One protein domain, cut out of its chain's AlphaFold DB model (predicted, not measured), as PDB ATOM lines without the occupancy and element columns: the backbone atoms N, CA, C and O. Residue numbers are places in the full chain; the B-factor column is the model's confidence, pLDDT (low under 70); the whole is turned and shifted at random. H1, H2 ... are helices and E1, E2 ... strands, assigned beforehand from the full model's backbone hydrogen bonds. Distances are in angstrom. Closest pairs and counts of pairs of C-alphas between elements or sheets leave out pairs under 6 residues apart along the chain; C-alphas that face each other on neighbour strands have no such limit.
ATOM      1  N   ILE A   5       9.631  -4.634 -56.680       74.88
ATOM      2  CA  ILE A   5       8.523  -5.082 -55.828       74.88
ATOM      3  C   ILE A   5       9.093  -5.457 -54.460       74.88
ATOM      4  O   ILE A   5      10.044  -6.236 -54.378       74.88
ATOM      5  N   ILE A   6       8.517  -4.911 -53.392       69.94
ATOM      6  CA  ILE A   6       8.975  -5.157 -52.024       69.94
ATOM      7  C   ILE A   6       7.892  -5.874 -51.248       69.94
ATOM      8  O   ILE A   6       6.770  -5.380 -51.162       69.94
ATOM      9  N   THR A   7       8.273  -6.982 -50.618       75.25
ATOM     10  CA  THR A   7       7.411  -7.771 -49.738       75.25
ATOM     11  C   THR A   7       7.994  -7.799 -48.326       75.25
ATOM     12  O   THR A   7       9.168  -8.128 -48.138       75.25
ATOM     13  N   PHE A   8       7.189  -7.441 -47.324       74.19
ATOM     14  CA  PHE A   8       7.621  -7.361 -45.922       74.19
ATOM     15  C   PHE A   8       6.514  -7.806 -44.948       74.19
ATOM     16  O   PHE A   8       5.345  -7.929 -45.321       74.19
ATOM     17  N   ARG A   9       6.897  -8.060 -43.684       72.56
ATOM     18  CA  ARG A   9       5.990  -8.464 -42.595       72.56
ATOM     19  C   ARG A   9       5.993  -7.454 -41.447       72.56
ATOM     20  O   ARG A   9       7.036  -6.919 -41.082       72.56
ATOM     21  N   ILE A  10       4.823  -7.229 -40.857       69.62
ATOM     22  CA  ILE A  10       4.635  -6.447 -39.622       69.62
ATOM     23  C   ILE A  10       4.773  -7.381 -38.402       69.62
ATOM     24  O   ILE A  10       4.314  -8.525 -38.495       69.62
ATOM     25  N   PRO A  11       5.351  -6.948 -37.259       52.00
ATOM     26  CA  PRO A  11       5.853  -5.610 -36.929       52.00
ATOM     27  C   PRO A  11       7.376  -5.515 -37.098       52.00
ATOM     28  O   PRO A  11       8.136  -5.836 -36.194       52.00
ATOM     29  N   GLY A  12       7.834  -5.092 -38.270       65.94
ATOM     30  CA  GLY A  12       9.243  -4.761 -38.495       65.94
ATOM     31  C   GLY A  12       9.544  -4.256 -39.905       65.94
ATOM     32  O   GLY A  12      10.562  -4.659 -40.467       65.94
ATOM     33  N   PRO A  13       8.660  -3.454 -40.542       73.81
ATOM     34  CA  PRO A  13       8.850  -3.054 -41.933       73.81
ATOM     35  C   PRO A  13      10.171  -2.299 -42.116       73.81
ATOM     36  O   PRO A  13      10.900  -2.567 -43.062       73.81
ATOM     37  N   GLU A  14      10.536  -1.417 -41.183       78.62
ATOM     38  CA  GLU A  14      11.784  -0.658 -41.251       78.62
ATOM     39  C   GLU A  14      13.023  -1.551 -41.068       78.62
ATOM     40  O   GLU A  14      13.984  -1.441 -41.832       78.62
ATOM     41  N   GLU A  15      13.004  -2.469 -40.101       79.00
ATOM     42  CA  GLU A  15      14.091  -3.418 -39.838       79.00
ATOM     43  C   GLU A  15      14.296  -4.384 -41.008       79.00
ATOM     44  O   GLU A  15      15.435  -4.663 -41.384       79.00
ATOM     45  N   VAL A  16      13.204  -4.859 -41.614       74.62
ATOM     46  CA  VAL A  16      13.233  -5.737 -42.791       74.62
ATOM     47  C   VAL A  16      13.809  -5.000 -43.998       74.62
ATOM     48  O   VAL A  16      14.688  -5.540 -44.667       74.62
ATOM     49  N   LEU A  17      13.385  -3.758 -44.251       74.81
ATOM     50  CA  LEU A  17      13.922  -2.950 -45.351       74.81
ATOM     51  C   LEU A  17      15.418  -2.643 -45.147       74.81
ATOM     52  O   LEU A  17      16.207  -2.778 -46.082       74.81
ATOM     53  N   LYS A  18      15.842  -2.319 -43.916       77.44
ATOM     54  CA  LYS A  18      17.269  -2.163 -43.573       77.44
ATOM     55  C   LYS A  18      18.055  -3.453 -43.813       77.44
ATOM     56  O   LYS A  18      19.122  -3.412 -44.421       77.44
ATOM     57  N   ALA A  19      17.530  -4.597 -43.371       71.75
ATOM     58  CA  ALA A  19      18.170  -5.901 -43.552       71.75
ATOM     59  C   ALA A  19      18.263  -6.321 -45.030       71.75
ATOM     60  O   ALA A  19      19.198  -7.021 -45.411       71.75
ATOM     61  N   GLN A  20      17.328  -5.864 -45.868       68.94
ATOM     62  CA  GLN A  20      17.336  -6.066 -47.321       68.94
ATOM     63  C   GLN A  20      18.251  -5.076 -48.073       68.94
ATOM     64  O   GLN A  20      18.329  -5.124 -49.299       68.94
ATOM     65  N   GLY A  21      18.977  -4.205 -47.359       64.81
ATOM     66  CA  GLY A  21      19.976  -3.306 -47.938       64.81
ATOM     67  C   GLY A  21      19.402  -2.044 -48.582       64.81
ATOM     68  O   GLY A  21      20.117  -1.370 -49.324       64.81
ATOM     69  N   PHE A  22      18.138  -1.706 -48.308       71.50
ATOM     70  CA  PHE A  22      17.555  -0.451 -48.770       71.50
ATOM     71  C   PHE A  22      18.204   0.746 -48.069       71.50
ATOM     72  O   PHE A  22      18.474   0.738 -46.864       71.50
ATOM     73  N   THR A  23      18.437   1.805 -48.835       72.88
ATOM     74  CA  THR A  23      18.936   3.080 -48.317       72.88
ATOM     75  C   THR A  23      17.892   3.757 -47.418       72.88
ATOM     76  O   THR A  23      16.692   3.523 -47.576       72.88
ATOM     77  N   PRO A  24      18.287   4.678 -46.517       71.75
ATOM     78  CA  PRO A  24      17.330   5.457 -45.725       71.75
ATOM     79  C   PRO A  24      16.275   6.204 -46.563       71.75
ATOM     80  O   PRO A  24      15.151   6.405 -46.106       71.75
ATOM     81  N   GLN A  25      16.627   6.601 -47.792       63.47
ATOM     82  CA  GLN A  25      15.728   7.259 -48.749       63.47
ATOM     83  C   GLN A  25      14.675   6.289 -49.294       63.47
ATOM     84  O   GLN A  25      13.486   6.603 -49.280       63.47
ATOM     85  N   GLU A  26      15.101   5.095 -49.717       71.81
ATOM     86  CA  GLU A  26      14.190   4.036 -50.153       71.81
ATOM     87  C   GLU A  26      13.266   3.603 -49.018       71.81
ATOM     88  O   GLU A  26      12.064   3.500 -49.233       71.81
ATOM     89  N   ILE A  27      13.799   3.425 -47.806       79.25
ATOM     90  CA  ILE A  27      13.016   3.055 -46.620       79.25
ATOM     91  C   ILE A  27      11.909   4.080 -46.368       79.25
ATOM     92  O   ILE A  27      10.751   3.700 -46.207       79.25
ATOM     93  N   ARG A  28      12.234   5.380 -46.385       79.25
ATOM     94  CA  ARG A  28      11.240   6.444 -46.188       79.25
ATOM     95  C   ARG A  28      10.153   6.401 -47.259       79.25
ATOM     96  O   ARG A  28       8.975   6.419 -46.913       79.25
ATOM     97  N   LYS A  29      10.536   6.283 -48.536       78.00
ATOM     98  CA  LYS A  29       9.557   6.228 -49.627       78.00
ATOM     99  C   LYS A  29       8.688   4.970 -49.559       78.00
ATOM    100  O   LYS A  29       7.494   5.039 -49.828       78.00
ATOM    101  N   CYS A  30       9.259   3.839 -49.147       77.44
ATOM    102  CA  CYS A  30       8.498   2.621 -48.884       77.44
ATOM    103  C   CYS A  30       7.459   2.855 -47.789       77.44
ATOM    104  O   CYS A  30       6.296   2.541 -47.998       77.44
ATOM    105  N   LEU A  31       7.850   3.434 -46.650       82.44
ATOM    106  CA  LEU A  31       6.931   3.697 -45.538       82.44
ATOM    107  C   LEU A  31       5.788   4.648 -45.931       82.44
ATOM    108  O   LEU A  31       4.655   4.407 -45.521       82.44
ATOM    109  N   GLU A  32       6.047   5.657 -46.770       81.50
ATOM    110  CA  GLU A  32       5.001   6.515 -47.356       81.50
ATOM    111  C   GLU A  32       4.011   5.710 -48.208       81.50
ATOM    112  O   GLU A  32       2.806   5.773 -47.973       81.50
ATOM    113  N   LEU A  33       4.506   4.903 -49.153       82.31
ATOM    114  CA  LEU A  33       3.659   4.078 -50.026       82.31
ATOM    115  C   LEU A  33       2.860   3.034 -49.233       82.31
ATOM    116  O   LEU A  33       1.716   2.727 -49.566       82.31
ATOM    117  N   ILE A  34       3.450   2.490 -48.164       81.75
ATOM    118  CA  ILE A  34       2.769   1.586 -47.231       81.75
ATOM    119  C   ILE A  34       1.645   2.335 -46.517       81.75
ATOM    120  O   ILE A  34       0.530   1.821 -46.447       81.75
ATOM    121  N   GLN A  35       1.916   3.549 -46.030       84.06
ATOM    122  CA  GLN A  35       0.921   4.376 -45.360       84.06
ATOM    123  C   GLN A  35      -0.246   4.743 -46.281       84.06
ATOM    124  O   GLN A  35      -1.399   4.650 -45.865       84.06
ATOM    125  N   GLU A  36       0.038   5.130 -47.523       79.81
ATOM    126  CA  GLU A  36      -0.977   5.465 -48.526       79.81
ATOM    127  C   GLU A  36      -1.845   4.255 -48.889       79.81
ATOM    128  O   GLU A  36      -3.066   4.372 -48.985       79.81
ATOM    129  N   LYS A  37      -1.226   3.084 -49.071       85.00
ATOM    130  CA  LYS A  37      -1.923   1.882 -49.546       85.00
ATOM    131  C   LYS A  37      -2.646   1.115 -48.439       85.00
ATOM    132  O   LYS A  37      -3.698   0.532 -48.692       85.00
ATOM    133  N   TYR A  38      -2.078   1.074 -47.237       84.62
ATOM    134  CA  TYR A  38      -2.527   0.187 -46.158       84.62
ATOM    135  C   TYR A  38      -2.869   0.915 -44.849       84.62
ATOM    136  O   TYR A  38      -3.453   0.302 -43.956       84.62
ATOM    137  N   GLY A  39      -2.566   2.211 -44.730       80.50
ATOM    138  CA  GLY A  39      -2.717   2.981 -43.493       80.50
ATOM    139  C   GLY A  39      -1.449   2.993 -42.624       80.50
ATOM    140  O   GLY A  39      -0.440   2.396 -42.998       80.50
ATOM    141  N   PRO A  40      -1.467   3.693 -41.470       81.88
ATOM    142  CA  PRO A  40      -0.276   3.943 -40.651       81.88
ATOM    143  C   PRO A  40       0.504   2.653 -40.341       81.88
ATOM    144  O   PRO A  40      -0.090   1.729 -39.777       81.88
ATOM    145  N   PRO A  41       1.805   2.561 -40.693       73.19
ATOM    146  CA  PRO A  41       2.583   1.323 -40.570       73.19
ATOM    147  C   PRO A  41       2.607   0.718 -39.158       73.19
ATOM    148  O   PRO A  41       2.645  -0.501 -39.006       73.19
ATOM    149  N   ASP A  42       2.538   1.561 -38.128       78.81
ATOM    150  CA  ASP A  42       2.481   1.197 -36.707       78.81
ATOM    151  C   ASP A  42       1.134   0.587 -36.274       78.81
ATOM    152  O   ASP A  42       1.039  -0.009 -35.202       78.81
ATOM    153  N   LYS A  43       0.093   0.714 -37.106       79.94
ATOM    154  CA  LYS A  43      -1.271   0.217 -36.849       79.94
ATOM    155  C   LYS A  43      -1.670  -0.965 -37.726       79.94
ATOM    156  O   LYS A  43      -2.804  -1.438 -37.629       79.94
ATOM    157  N   LEU A  44      -0.773  -1.430 -38.590       79.31
ATOM    158  CA  LEU A  44      -1.027  -2.585 -39.442       79.31
ATOM    159  C   LEU A  44      -1.090  -3.870 -38.609       79.31
ATOM    160  O   LEU A  44      -0.378  -4.035 -37.619       79.31
ATOM    161  N   THR A  45      -1.947  -4.807 -39.008       81.62
ATOM    162  CA  THR A  45      -2.009  -6.124 -38.367       81.62
ATOM    163  C   THR A  45      -0.858  -7.015 -38.850       81.62
ATOM    164  O   THR A  45      -0.369  -6.836 -39.963       81.62
ATOM    165  N   PRO A  46      -0.409  -8.011 -38.070       79.44
ATOM    166  CA  PRO A  46       0.590  -8.967 -38.544       79.44
ATOM    167  C   PRO A  46       0.137  -9.675 -39.831       79.44
ATOM    168  O   PRO A  46      -0.953 -10.245 -39.883       79.44
ATOM    169  N   GLY A  47       0.971  -9.636 -40.871       76.75
ATOM    170  CA  GLY A  47       0.635 -10.126 -42.209       76.75
ATOM    171  C   GLY A  47       1.733  -9.833 -43.231       76.75
ATOM    172  O   GLY A  47       2.771  -9.268 -42.880       76.75
ATOM    173  N   GLU A  48       1.510 -10.242 -44.480       79.81
ATOM    174  CA  GLU A  48       2.395  -9.978 -45.620       79.81
ATOM    175  C   GLU A  48       1.850  -8.817 -46.461       79.81
ATOM    176  O   GLU A  48       0.660  -8.782 -46.782       79.81
ATOM    177  N   TYR A  49       2.719  -7.865 -46.801       78.50
ATOM    178  CA  TYR A  49       2.362  -6.622 -47.487       78.50
ATOM    179  C   TYR A  49       3.304  -6.359 -48.658       78.50
ATOM    180  O   TYR A  49       4.496  -6.659 -48.561       78.50
ATOM    181  N   THR A  50       2.776  -5.753 -49.731       81.31
ATOM    182  CA  THR A  50       3.541  -5.496 -50.958       81.31
ATOM    183  C   THR A  50       3.362  -4.073 -51.482       81.31
ATOM    184  O   THR A  50       2.237  -3.623 -51.729       81.31
ATOM    185  N   VAL A  51       4.478  -3.384 -51.726       78.44
ATOM    186  CA  VAL A  51       4.521  -2.069 -52.389       78.44
ATOM    187  C   VAL A  51       5.483  -2.089 -53.572       78.44
ATOM    188  O   VAL A  51       6.475  -2.818 -53.570       78.44
ATOM    189  N   GLU A  52       5.172  -1.296 -54.592       79.38
ATOM    190  CA  GLU A  52       5.996  -1.148 -55.789       79.38
ATOM    191  C   GLU A  52       6.711   0.196 -55.719       79.38
ATOM    192  O   GLU A  52       6.061   1.238 -55.611       79.38
ATOM    193  N   LEU A  53       8.045   0.185 -55.755       69.50
ATOM    194  CA  LEU A  53       8.796   1.432 -55.857       69.50
ATOM    195  C   LEU A  53       8.699   1.978 -57.292       69.50
ATOM    196  O   LEU A  53       8.916   1.207 -58.236       69.50
ATOM    197  N   PRO A  54       8.397   3.278 -57.473       63.41
ATOM    198  CA  PRO A  54       8.360   3.897 -58.794       63.41
ATOM    199  C   PRO A  54       9.739   3.840 -59.469       63.41
ATOM    200  O   PRO A  54      10.771   3.847 -58.801       63.41
TER     201      PRO A  54
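AT A GLANCE: This is residues 5 to 54 of the 355 residues of the protein "N-acetylmuramoyl-L-alanine amidase" of Anaerolineae bacterium (UniProt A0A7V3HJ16). A two-stranded antiparallel ribbon, E1 beside E2, has a helical hairpin packed over one face, with H1 near E1 and the longer H2 near E2. The printed part has 50 residues, with two named helices and two named strands in the order E1, H1, H2, E2; the class is mixed, helices and strands. It is compact, with a radius of gyration of the C-alphas of 9.7 A, and rounded, spanning 25 by 20 by 16 A.

HOW THE PARTS SIT: E1, residues 5 to 9, and E2, residues 48 to 52, are antiparallel neighbours at 154 degrees, with N 6 and O 51 within hydrogen-bond range at 2.9 A. H2, residues 24 to 38, comes closest to E2 at the C-alphas of Ile 34 and Val 51, 6.6 A apart. H1, residues 13 to 19, touches H2, closest at the C-alphas of Leu 17 and Ile 27, 6.2 A, in a hairpin with a shallow tilt of 30 degrees, opposite ways. The closest C-alphas of H1 and E1, Phe 8 and Val 16, are 6.6 A apart. H1 and E2 are apart. In H1 and H2 every O i to N i+4 pair is within hydrogen-bond range.

IN THESE COORDINATES: E1 and E2 each measure 13.9 A, H1 9.9 A and H2 20.5 A. E1 begins at C-alpha 5 (8.523, -5.082, -55.828); E2 ends at C-alpha 52 (5.996, -1.148, -55.789).

THE WHOLE: The C-alphas farthest apart, Pro 46 and Pro 54, are 25.2 A apart. The printed part has no cut and no long link. Residues 6, 10 to 12, 20 to 21, 25 and 53 to 54 have pLDDT under 70.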